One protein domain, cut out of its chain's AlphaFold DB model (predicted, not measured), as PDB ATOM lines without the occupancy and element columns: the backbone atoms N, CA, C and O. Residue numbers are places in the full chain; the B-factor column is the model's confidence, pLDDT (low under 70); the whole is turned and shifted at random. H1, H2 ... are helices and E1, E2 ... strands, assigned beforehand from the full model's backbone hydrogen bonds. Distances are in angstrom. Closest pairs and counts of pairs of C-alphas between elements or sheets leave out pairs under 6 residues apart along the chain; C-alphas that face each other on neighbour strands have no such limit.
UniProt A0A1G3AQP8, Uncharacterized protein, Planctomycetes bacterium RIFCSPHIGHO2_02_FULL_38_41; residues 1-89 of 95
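Overview. This is residues 1 to 89 of the 95 residues of an uncharacterized protein of Planctomycetes bacterium RIFCSPHIGHO2_02_FULL_38_41 (UniProt A0A1G3AQP8). A small hairpin of two strands, E1 and E2, packs on residues 63 to 77 of one long helix, H3, whose last part, residues 79 to 89, sticks out free. H1 runs the same way as H3 at a shallow tilt and meets it with residues 60 to 64 of H3 alone, while little H2 lies beyond the hairpin, away from the other helices. The 89 printed residues hold H1, H2, E1, E2 and H3 in that order, mostly helix, with an antiparallel sheet E1 - E2. The whole is loose, radius of gyration of the C-alphas 15.3 A, and flat, spanning 52 by 33 by 17 A.

Along the chain. Find C-alpha 40 at (130.214, 135.737, 205.305), where E1, residues 40 to 44, begins; E2 is residues 50 to 55, 14.1 A long. H3, residues 60 to 89, runs 44.3 A to C-alpha 89 at (157.231, 159.780, 220.940). H1, residues 2 to 15, starts at C-alpha 2 at (127.473, 140.784, 182.868) and is 21.0 A long; H2 is residues 27 to 32.

Arrangement. Look first at the hairpin E1 and E2, antiparallel at 163 degrees, where N 43 and O 52 are 2.8 A apart, within hydrogen-bond range. The closest C-alphas of E2 and H3 are those of Tyr 52 and Gly 70, 5.0 A. H1 and H3 touch, with residues 60 to 64 of H3 alone, closest at the C-alphas of Gln 4 and Pro 60, 6.0 A. They run the same way at a shallow tilt of 11 degrees. H2 and H3 are apart. Every O i to N i+4 pair is within hydrogen-bond range in H2, against 8 of 10 in H1 and 24 of 26 in H3.

Size, cuts and confidence. The C-alphas of Met 1 and Glu 89, the two farthest apart, are 53.4 A from each other. The printed part has no cut; the link from H1 to H2 is long, 11 residues. Confidence is low, pLDDT under 70, at residues 1 to 4, 83 to 84 and 86 to 89.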
ATOM      1  N   MET A   1     123.605 142.661 181.893       55.88
ATOM      2  CA  MET A   1     123.793 142.104 183.254       55.88
ATOM      3  C   MET A   1     125.234 141.655 183.567       55.88
ATOM      4  O   MET A   1     125.619 141.785 184.715       55.88
ATOM      5  N   LYS A   2     126.066 141.199 182.606       62.16
ATOM      6  CA  LYS A   2     127.473 140.784 182.868       62.16
ATOM      7  C   LYS A   2     128.418 141.896 183.368       62.16
ATOM      8  O   LYS A   2     129.265 141.615 184.200       62.16
ATOM      9  N   LEU A   3     128.242 143.136 182.905       65.19
ATOM     10  CA  LEU A   3     129.163 144.253 183.188       65.19
ATOM     11  C   LEU A   3     129.274 144.610 184.682       65.19
ATOM     12  O   LEU A   3     130.344 144.971 185.150       65.19
ATOM     13  N   GLN A   4     128.183 144.460 185.438       63.38
ATOM     14  CA  GLN A   4     128.143 144.799 186.866       63.38
ATOM     15  C   GLN A   4     129.014 143.854 187.713       63.38
ATOM     16  O   GLN A   4     129.594 144.269 188.709       63.38
ATOM     17  N   TYR A   5     129.145 142.587 187.308       72.38
ATOM     18  CA  TYR A   5     129.984 141.616 188.015       72.38
ATOM     19  C   TYR A   5     131.474 141.841 187.758       72.38
ATOM     20  O   TYR A   5     132.278 141.646 188.667       72.38
ATOM     21  N   THR A   6     131.836 142.274 186.548       79.81
ATOM     22  CA  THR A   6     133.219 142.628 186.207       79.81
ATOM     23  C   THR A   6     133.723 143.766 187.094       79.81
ATOM     24  O   THR A   6     134.780 143.620 187.699       79.81
ATOM     25  N   GLY A   7     132.912 144.813 187.293       90.50
ATOM     26  CA  GLY A   7     133.287 145.943 188.151       90.50
ATOM     27  C   GLY A   7     133.526 145.563 189.618       90.50
ATOM     28  O   GLY A   7     134.417 146.108 190.259       90.50
ATOM     29  N   VAL A   8     132.794 144.580 190.158       91.75
ATOM     30  CA  VAL A   8     133.041 144.084 191.527       91.75
ATOM     31  C   VAL A   8     134.384 143.363 191.624       91.75
ATOM     32  O   VAL A   8     135.107 143.538 192.601       91.75
ATOM     33  N   ILE A   9     134.719 142.541 190.626       93.81
ATOM     34  CA  ILE A   9     135.977 141.784 190.610       93.81
ATOM     35  C   ILE A   9     137.170 142.737 190.509       93.81
ATOM     36  O   ILE A   9     138.126 142.588 191.267       93.81
ATOM     37  N   GLU A  10     137.102 143.714 189.604       95.06
ATOM     38  CA  GLU A  10     138.125 144.754 189.440       95.06
ATOM     39  C   GLU A  10     138.324 145.518 190.750       95.06
ATOM     40  O   GLU A  10     139.431 145.536 191.286       95.06
ATOM     41  N   TYR A  11     137.233 146.008 191.344       95.00
ATOM     42  CA  TYR A  11     137.285 146.731 192.610       95.00
ATOM     43  C   TYR A  11     137.932 145.913 193.740       95.00
ATOM     44  O   TYR A  11     138.755 146.433 194.494       95.00
ATOM     45  N   ILE A  12     137.588 144.625 193.866       95.62
ATOM     46  CA  ILE A  12     138.185 143.749 194.885       95.62
ATOM     47  C   ILE A  12     139.688 143.581 194.646       95.62
ATOM     48  O   ILE A  12     140.458 143.707 195.593       95.62
ATOM     49  N   ASN A  13     140.105 143.310 193.409       96.12
ATOM     50  CA  ASN A  13     141.513 143.067 193.087       96.12
ATOM     51  C   ASN A  13     142.386 144.321 193.238       96.12
ATOM     52  O   ASN A  13     143.568 144.200 193.549       96.12
ATOM     53  N   GLU A  14     141.823 145.509 193.021       96.62
ATOM     54  CA  GLU A  14     142.539 146.779 193.176       96.62
ATOM     55  C   GLU A  14     142.705 147.199 194.642       96.62
ATOM     56  O   GLU A  14     143.708 147.815 194.996       96.62
ATOM     57  N   ASN A  15     141.735 146.871 195.504       96.38
ATOM     58  CA  ASN A  15     141.660 147.419 196.864       96.38
ATOM     59  C   ASN A  15     141.930 146.394 197.977       96.38
ATOM     60  O   ASN A  15     142.144 146.781 199.126       96.38
ATOM     61  N   PHE A  16     141.908 145.094 197.671       97.06
ATOM     62  CA  PHE A  16     142.021 144.023 198.661       97.06
ATOM     63  C   PHE A  16     142.952 142.904 198.194       97.06
ATOM     64  O   PHE A  16     143.189 142.698 197.009       97.06
ATOM     65  N   VAL A  17     143.408 142.104 199.160       96.81
ATOM     66  CA  VAL A  17     143.956 140.767 198.913       96.81
ATOM     67  C   VAL A  17     142.824 139.761 199.162       96.81
ATOM     68  O   VAL A  17     142.546 139.444 200.322       96.81
ATOM     69  N   PRO A  18     142.107 139.287 198.125       95.44
ATOM     70  CA  PRO A  18     140.955 138.418 198.327       95.44
ATOM     71  C   PRO A  18     141.380 137.022 198.782       95.44
ATOM     72  O   PRO A  18     142.180 136.351 198.133       95.44
ATOM     73  N   LEU A  19     140.780 136.546 199.874       93.25
ATOM     74  CA  LEU A  19     140.979 135.192 200.386       93.25
ATOM     75  C   LEU A  19     139.649 134.445 200.410       93.25
ATOM     76  O   LEU A  19     138.661 134.918 200.972       93.25
ATOM     77  N   ARG A  20     139.632 133.247 199.820       90.62
ATOM     78  CA  ARG A  20     138.477 132.349 199.865       90.62
ATOM     79  C   ARG A  20     138.768 131.195 200.807       90.62
ATOM     80  O   ARG A  20     139.704 130.432 200.589       90.62
ATOM     81  N   LEU A  21     137.938 131.048 201.831       87.81
ATOM     82  CA  LEU A  21     138.079 129.986 202.819       87.81
ATOM     83  C   LEU A  21     137.128 128.830 202.527       87.81
ATOM     84  O   LEU A  21     135.950 129.034 202.223       87.81
ATOM     85  N   ASN A  22     137.637 127.606 202.666       85.88
ATOM     86  CA  ASN A  22     136.798 126.419 202.726       85.88
ATOM     87  C   ASN A  22     136.385 126.174 204.181       85.88
ATOM     88  O   ASN A  22     137.169 125.688 204.991       85.88
ATOM     89  N   TRP A  23     135.128 126.477 204.495       78.62
ATOM     90  CA  TRP A  23     134.588 126.382 205.850       78.62
ATOM     91  C   TRP A  23     134.705 124.975 206.469       78.62
ATOM     92  O   TRP A  23     134.929 124.863 207.671       78.62
ATOM     93  N   GLN A  24     134.644 123.903 205.669       81.31
ATOM     94  CA  GLN A  24     134.760 122.526 206.172       81.31
ATOM     95  C   GLN A  24     136.165 122.219 206.710       81.31
ATOM     96  O   GLN A  24     136.312 121.435 207.647       81.31
ATOM     97  N   ALA A  25     137.186 122.861 206.140       83.69
ATOM     98  CA  ALA A  25     138.590 122.673 206.492       83.69
ATOM     99  C   ALA A  25     139.133 123.755 207.446       83.69
ATOM    100  O   ALA A  25     140.297 123.699 207.827       83.69
ATOM    101  N   SER A  26     138.326 124.749 207.835       86.12
ATOM    102  CA  SER A  26     138.801 125.961 208.528       86.12
ATOM    103  C   SER A  26     138.064 126.250 209.841       86.12
ATOM    104  O   SER A  26     137.749 127.403 210.136       86.12
ATOM    105  N   LYS A  27     137.797 125.218 210.653       87.50
ATOM    106  CA  LYS A  27     137.057 125.346 211.927       87.50
ATOM    107  C   LYS A  27     137.662 126.381 212.883       87.50
ATOM    108  O   LYS A  27     136.915 127.150 213.482       87.50
ATOM    109  N   ASP A  28     138.989 126.458 212.977       91.38
ATOM    110  CA  ASP A  28     139.667 127.434 213.844       91.38
ATOM    111  C   ASP A  28     139.401 128.878 213.409       91.38
ATOM    112  O   ASP A  28     139.201 129.762 214.240       91.38
ATOM    113  N   ILE A  29     139.333 129.114 212.097       90.44
ATOM    114  CA  ILE A  29     139.048 130.434 211.532       90.44
ATOM    115  C   ILE A  29     137.582 130.810 211.764       90.44
ATOM    116  O   ILE A  29     137.301 131.943 212.158       90.44
ATOM    117  N   LEU A  30     136.654 129.860 211.583       90.25
ATOM    118  CA  LEU A  30     135.236 130.074 211.889       90.25
ATOM    119  C   LEU A  30     135.043 130.458 213.361       90.25
ATOM    120  O   LEU A  30     134.328 131.413 213.652       90.25
ATOM    121  N   ASN A  31     135.734 129.773 214.276       91.88
ATOM    122  CA  ASN A  31     135.694 130.089 215.701       91.88
ATOM    123  C   ASN A  31     136.329 131.452 216.011       91.88
ATOM    124  O   ASN A  31     135.726 132.248 216.733       91.88
ATOM    125  N   ARG A  32     137.510 131.752 215.447       93.38
ATOM    126  CA  ARG A  32     138.226 133.023 215.663       93.38
ATOM    127  C   ARG A  32     137.364 134.234 215.313       93.38
ATOM    128  O   ARG A  32     137.320 135.181 216.092       93.38
ATOM    129  N   TYR A  33     136.675 134.185 214.175       94.06
ATOM    130  CA  TYR A  33     135.819 135.278 213.700       94.06
ATOM    131  C   TYR A  33     134.338 135.089 214.042       94.06
ATOM    132  O   TYR A  33     133.495 135.838 213.562       94.06
ATOM    133  N   ARG A  34     134.003 134.090 214.873       92.31
ATOM    134  CA  ARG A  34     132.628 133.780 215.297       92.31
ATOM    135  C   ARG A  34     131.641 133.702 214.122       92.31
ATOM    136  O   ARG A  34     130.515 134.190 214.208       92.31
ATOM    137  N   ILE A  35     132.065 133.089 213.018       91.31
ATOM    138  CA  ILE A  35     131.231 132.915 211.826       91.31
ATOM    139  C   ILE A  35     130.201 131.821 212.110       91.31
ATOM    140  O   ILE A  35     130.558 130.664 212.327       91.31
ATOM    141  N   LEU A  36     128.921 132.193 212.089       85.56
ATOM    142  CA  LEU A  36     127.807 131.294 212.413       85.56
ATOM    143  C   LEU A  36     127.091 130.731 211.179       85.56
ATOM    144  O   LEU A  36     126.440 129.694 211.276       85.56
ATOM    145  N   TRP A  37     127.180 131.400 210.028       83.06
ATOM    146  CA  TRP A  37     126.503 130.986 208.797       83.06
ATOM    147  C   TRP A  37     127.258 131.472 207.558       83.06
ATOM    148  O   TRP A  37     128.101 132.352 207.662       83.06
ATOM    149  N   ALA A  38     126.987 130.886 206.389       83.25
ATOM    150  CA  ALA A  38     127.675 131.209 205.136       83.25
ATOM    151  C   ALA A  38     126.700 131.704 204.044       83.25
ATOM    152  O   ALA A  38     125.562 131.233 204.002       83.25
ATOM    153  N   PRO A  39     127.140 132.567 203.105       89.25
ATOM    154  CA  PRO A  39     128.467 133.180 203.032       89.25
ATOM    155  C   PRO A  39     128.609 134.393 203.969       89.25
ATOM    156  O   PRO A  39     127.699 135.213 204.078       89.25
ATOM    157  N   THR A  40     129.793 134.540 204.562       92.94
ATOM    158  CA  THR A  40     130.214 135.737 205.305       92.94
ATOM    159  C   THR A  40     131.451 136.319 204.636       92.94
ATOM    160  O   THR A  40     132.362 135.579 204.258       92.94
ATOM    161  N   VAL A  41     131.484 137.641 204.498       94.88
ATOM    162  CA  VAL A  41     132.641 138.398 204.017       94.88
ATOM    163  C   VAL A  41     133.208 139.185 205.189       94.88
ATOM    164  O   VAL A  41     132.464 139.853 205.906       94.88
ATOM    165  N   LEU A  42     134.524 139.096 205.374       95.62
ATOM    166  CA  LEU A  42     135.262 139.814 206.406       95.62
ATOM    167  C   LEU A  42     136.191 140.841 205.756       95.62
ATOM    168  O   LEU A  42     136.841 140.542 204.755       95.62
ATOM    169  N   VAL A  43     136.298 142.015 206.369       96.88
ATOM    170  CA  VAL A  43     137.329 143.015 206.087       96.88
ATOM    171  C   VAL A  43     138.289 143.034 207.268       96.88
ATOM    172  O   VAL A  43     137.911 143.382 208.392       96.88
ATOM    173  N   LEU A  44     139.524 142.622 206.994       96.19
ATOM    174  CA  LEU A  44     140.584 142.441 207.977       96.19
ATOM    175  C   LEU A  44     141.757 143.385 207.680       96.19
ATOM    176  O   LEU A  44     141.985 143.729 206.521       96.19
ATOM    177  N   ASP A  45     142.522 143.760 208.705       94.75
ATOM    178  CA  ASP A  45     143.860 144.330 208.492       94.75
ATOM    179  C   ASP A  45     144.922 143.243 208.245       94.75
ATOM    180  O   ASP A  45     144.653 142.040 208.297       94.75
ATOM    181  N   SER A  46     146.164 143.673 208.011       92.88
ATOM    182  CA  SER A  46     147.311 142.786 207.784       92.88
ATOM    183  C   SER A  46     147.659 141.882 208.974       92.88
ATOM    184  O   SER A  46     148.369 140.899 208.791       92.88
ATOM    185  N   ASN A  47     147.168 142.183 210.179       93.25
ATOM    186  CA  ASN A  47     147.360 141.366 211.380       93.25
ATOM    187  C   ASN A  47     146.200 140.373 211.598       93.25
ATOM    188  O   ASN A  47     146.197 139.597 212.560       93.25
ATOM    189  N   GLY A  48     145.195 140.382 210.717       93.75
ATOM    190  CA  GLY A  48     143.992 139.568 210.851       93.75
ATOM    191  C   GLY A  48     143.065 140.057 211.966       93.75
ATOM    192  O   GLY A  48     142.391 139.241 212.601       93.75
ATOM    193  N   ILE A  49     143.061 141.360 212.260       94.88
ATOM    194  CA  ILE A  49     142.031 141.982 213.097       94.88
ATOM    195  C   ILE A  49     140.836 142.303 212.206       94.88
ATOM    196  O   ILE A  49     140.993 142.879 211.133       94.88
ATOM    197  N   GLU A  50     139.640 141.930 212.651       95.75
ATOM    198  CA  GLU A  50     138.392 142.221 211.950       95.75
ATOM    199  C   GLU A  50     137.917 143.652 212.216       95.75
ATOM    200  O   GLU A  50     137.818 144.089 213.364       95.75
ATOM    201  N   TYR A  51     137.576 144.365 211.143       95.62
ATOM    202  CA  TYR A  51     137.030 145.727 211.195       95.62
ATOM    203  C   TYR A  51     135.581 145.784 210.747       95.62
ATOM    204  O   TYR A  51     134.815 146.658 211.173       95.62
ATOM    205  N   TYR A  52     135.206 144.865 209.864       96.81
ATOM    206  CA  TYR A  52     133.850 144.767 209.385       96.81
ATOM    207  C   TYR A  52     133.539 143.368 208.878       96.81
ATOM    208  O   TYR A  52     134.385 142.717 208.271       96.81
ATOM    209  N   SER A  53     132.298 142.950 209.080       95.19
ATOM    210  CA  SER A  53     131.745 141.762 208.463       95.19
ATOM    211  C   SER A  53     130.320 142.003 208.023       95.19
ATOM    212  O   SER A  53     129.564 142.780 208.616       95.19
ATOM    213  N   PHE A  54     129.965 141.326 206.945       94.69
ATOM    214  CA  PHE A  54     128.612 141.282 206.441       94.69
ATOM    215  C   PHE A  54     128.352 139.931 205.786       94.69
ATOM    216  O   PHE A  54     129.228 139.080 205.625       94.69
ATOM    217  N   ASN A  55     127.092 139.726 205.465       91.44
ATOM    218  CA  ASN A  55     126.480 138.424 205.467       91.44
ATOM    219  C   ASN A  55     125.578 138.300 204.235       91.44
ATOM    220  O   ASN A  55     124.779 139.197 203.965       91.44
ATOM    221  N   GLY A  56     125.685 137.181 203.519       82.44
ATOM    222  CA  GLY A  56     124.832 136.853 202.378       82.44
ATOM    223  C   GLY A  56     125.407 137.200 201.003       82.44
ATOM    224  O   GLY A  56     126.490 137.762 200.852       82.44
ATOM    225  N   PHE A  57     124.648 136.818 199.977       82.69
ATOM    226  CA  PHE A  57     124.918 137.168 198.585       82.69
ATOM    227  C   PHE A  57     124.215 138.484 198.259       82.69
ATOM    228  O   PHE A  57     122.990 138.524 198.155       82.69
ATOM    229  N   LEU A  58     124.987 139.558 198.104       89.31
ATOM    230  CA  LEU A  58     124.454 140.859 197.708       89.31
ATOM    231  C   LEU A  58     124.601 141.063 196.195       89.31
ATOM    232  O   LEU A  58     125.580 140.589 195.608       89.31
ATOM    233  N   PRO A  59     123.664 141.780 195.550       89.75
ATOM    234  CA  PRO A  59     123.856 142.213 194.176       89.75
ATOM    235  C   PRO A  59     125.022 143.223 194.084       89.75
ATOM    236  O   PRO A  59     125.347 143.877 195.082       89.75
ATOM    237  N   PRO A  60     125.668 143.364 192.909       86.69
ATOM    238  CA  PRO A  60     126.854 144.208 192.730       86.69
ATOM    239  C   PRO A  60     126.728 145.642 193.262       86.69
ATOM    240  O   PRO A  60     127.631 146.127 193.942       86.69
ATOM    241  N   ASP A  61     125.579 146.283 193.031       88.75
ATOM    242  CA  ASP A  61     125.264 147.656 193.449       88.75
ATOM    243  C   ASP A  61     125.178 147.826 194.974       88.75
ATOM    244  O   ASP A  61     125.233 148.943 195.488       88.75
ATOM    245  N   LYS A  62     125.046 146.719 195.712       91.00
ATOM    246  CA  LYS A  62     125.058 146.687 197.177       91.00
ATOM    247  C   LYS A  62     126.340 146.098 197.743       91.00
ATOM    248  O   LYS A  62     126.615 146.338 198.911       91.00
ATOM    249  N   PHE A  63     127.120 145.357 196.959       93.25
ATOM    250  CA  PHE A  63     128.334 144.703 197.444       93.25
ATOM    251  C   PHE A  63     129.490 145.694 197.632       93.25
ATOM    252  O   PHE A  63     130.094 145.723 198.702       93.25
ATOM    253  N   ILE A  64     129.766 146.546 196.636       94.00
ATOM    254  CA  ILE A  64     130.869 147.526 196.705       94.00
ATOM    255  C   ILE A  64     130.712 148.494 197.894       94.00
ATOM    256  O   ILE A  64     131.664 148.614 198.663       94.00
ATOM    257  N   PRO A  65     129.526 149.086 198.156       95.00
ATOM    258  CA  PRO A  65     129.349 149.957 199.320       95.00
ATOM    259  C   PRO A  65     129.660 149.289 200.668       95.00
ATOM    260  O   PRO A  65     130.125 149.948 201.596       95.00
ATOM    261  N   GLN A  66     129.437 147.975 200.801       96.50
ATOM    262  CA  GLN A  66     129.792 147.236 202.023       96.50
ATOM    263  C   GLN A  66     131.310 147.123 202.194       96.50
ATOM    264  O   GLN A  66     131.827 147.270 203.304       96.50
ATOM    265  N   LEU A  67     132.031 146.894 201.093       95.81
ATOM    266  CA  LEU A  67     133.492 146.858 201.088       95.81
ATOM    267  C   LEU A  67     134.088 148.232 201.418       95.81
ATOM    268  O   LEU A  67     134.974 148.323 202.267       95.81
ATOM    269  N   GLU A  68     133.575 149.298 200.798       96.50
ATOM    270  CA  GLU A  68     133.970 150.684 201.083       96.50
ATOM    271  C   GLU A  68     133.753 151.045 202.552       96.50
ATOM    272  O   GLU A  68     134.633 151.616 203.196       96.50
ATOM    273  N   PHE A  69     132.611 150.656 203.122       97.00
ATOM    274  CA  PHE A  69     132.331 150.890 204.534       97.00
ATOM    275  C   PHE A  69     133.332 150.175 205.454       97.00
ATOM    276  O   PHE A  69     133.791 150.750 206.446       97.00
ATOM    277  N   GLY A  70     133.722 148.945 205.107       96.75
ATOM    278  CA  GLY A  70     134.772 148.214 205.812       96.75
ATOM    279  C   GLY A  70     136.136 148.907 205.740       96.75
ATOM    280  O   GLY A  70     136.783 149.082 206.775       96.75
ATOM    281  N   LEU A  71     136.543 149.369 204.553       96.44
ATOM    282  CA  LEU A  71     137.779 150.143 204.376       96.44
ATOM    283  C   LEU A  71     137.747 151.461 205.153       96.44
ATOM    284  O   LEU A  71     138.739 151.820 205.782       96.44
ATOM    285  N   GLY A  72     136.610 152.155 205.175       96.69
ATOM    286  CA  GLY A  72     136.433 153.377 205.956       96.69
ATOM    287  C   GLY A  72     136.643 153.146 207.456       96.69
ATOM    288  O   GLY A  72     137.362 153.907 208.107       96.69
ATOM    289  N   LYS A  73     136.084 152.059 208.008       96.44
ATOM    290  CA  LYS A  73     136.312 151.667 209.412       96.44
ATOM    291  C   LYS A  73     137.776 151.346 209.697       96.44
ATOM    292  O   LYS A  73     138.307 151.795 210.716       96.44
ATOM    293  N   LEU A  74     138.419 150.598 208.802       94.50
ATOM    294  CA  LEU A  74     139.841 150.276 208.899       94.50
ATOM    295  C   LEU A  74     140.695 151.553 208.898       94.50
ATOM    296  O   LEU A  74     141.474 151.782 209.827       94.50
ATOM    297  N   ALA A  75     140.492 152.428 207.913       93.12
ATOM    298  CA  ALA A  75     141.225 153.681 207.770       93.12
ATOM    299  C   ALA A  75     141.061 154.589 208.996       93.12
ATOM    300  O   ALA A  75     142.050 155.118 209.508       93.12
ATOM    301  N   LEU A  76     139.836 154.721 209.519       93.19
ATOM    302  CA  LEU A  76     139.563 155.515 210.717       93.19
ATOM    303  C   LEU A  76     140.339 154.993 211.936       93.19
ATOM    304  O   LEU A  76     140.932 155.781 212.677       93.19
ATOM    305  N   LYS A  77     140.387 153.670 212.139       89.94
ATOM    306  CA  LYS A  77     141.178 153.095 213.234       89.94
ATOM    307  C   LYS A  77     142.669 153.352 213.036       89.94
ATOM    308  O   LYS A  77     143.333 153.762 213.989       89.94
ATOM    309  N   MET A  78     143.191 153.140 211.829       85.75
ATOM    310  CA  MET A  78     144.613 153.331 211.531       85.75
ATOM    311  C   MET A  78     145.057 154.788 211.713       85.75
ATOM    312  O   MET A  78     146.144 155.035 212.232       85.75
ATOM    313  N   GLN A  79     144.215 155.762 211.355       84.69
ATOM    314  CA  GLN A  79     144.471 157.177 211.652       84.69
ATOM    315  C   GLN A  79     144.569 157.429 213.162       84.69
ATOM    316  O   GLN A  79     145.462 158.145 213.620       84.69
ATOM    317  N   GLY A  80     143.685 156.804 213.945       79.88
ATOM    318  CA  GLY A  80     143.752 156.837 215.404       79.88
ATOM    319  C   GLY A  80     145.061 156.264 215.951       79.88
ATOM    320  O   GLY A  80     145.667 156.885 216.821       79.88
ATOM    321  N   LEU A  81     145.527 155.126 215.421       71.94
ATOM    322  CA  LEU A  81     146.781 154.485 215.838       71.94
ATOM    323  C   LEU A  81     148.003 155.361 215.540       71.94
ATOM    324  O   LEU A  81     148.778 155.633 216.456       71.94
ATOM    325  N   LYS A  82     148.116 155.904 214.319       74.25
ATOM    326  CA  LYS A  82     149.198 156.839 213.955       74.25
ATOM    327  C   LYS A  82     149.248 158.050 214.889       74.25
ATOM    328  O   LYS A  82     150.314 158.485 215.301       74.25
ATOM    329  N   LYS A  83     148.086 158.589 215.276       69.12
ATOM    330  CA  LYS A  83     148.005 159.719 216.215       69.12
ATOM    331  C   LYS A  83     148.493 159.363 217.625       69.12
ATOM    332  O   LYS A  83     148.992 160.243 218.321       69.12
ATOM    333  N   VAL A  84     148.310 158.119 218.071       69.75
ATOM    334  CA  VAL A  84     148.788 157.654 219.385       69.75
ATOM    335  C   VAL A  84     150.301 157.450 219.368       69.75
ATOM    336  O   VAL A  84     150.962 157.902 220.296       69.75
ATOM    337  N   GLU A  85     150.845 156.858 218.306       71.56
ATOM    338  CA  GLU A  85     152.290 156.661 218.123       71.56
ATOM    339  C   GLU A  85     153.047 158.000 218.160       71.56
ATOM    340  O   GLU A  85     153.922 158.190 219.001       71.56
ATOM    341  N   LEU A  86     152.577 159.002 217.403       66.19
ATOM    342  CA  LEU A  86     153.131 160.366 217.427       66.19
ATOM    343  C   LEU A  86     153.091 161.019 218.825       66.19
ATOM    344  O   LEU A  86     153.959 161.814 219.183       66.19
ATOM    345  N   ARG A  87     152.075 160.703 219.639       60.41
ATOM    346  CA  ARG A  87     151.961 161.217 221.016       60.41
ATOM    347  C   ARG A  87     152.900 160.500 221.982       60.41
ATOM    348  O   ARG A  87     153.416 161.154 222.883       60.41
ATOM    349  N   GLY A  88     153.117 159.198 221.796       60.19
ATOM    350  CA  GLY A  88     154.046 158.402 222.600       60.19
ATOM    351  C   GLY A  88     155.497 158.858 222.438       60.19
ATOM    352  O   GLY A  88     156.224 158.942 223.422       60.19
ATOM    353  N   GLU A  89     155.886 159.261 221.228       61.31
ATOM    354  CA  GLU A  89     157.231 159.780 220.940       61.31
ATOM    355  C   GLU A  89     157.475 161.191 221.503       61.31
ATOM    356  O   GLU A  89     158.607 161.555 221.811       61.31
TER     357      GLU A  89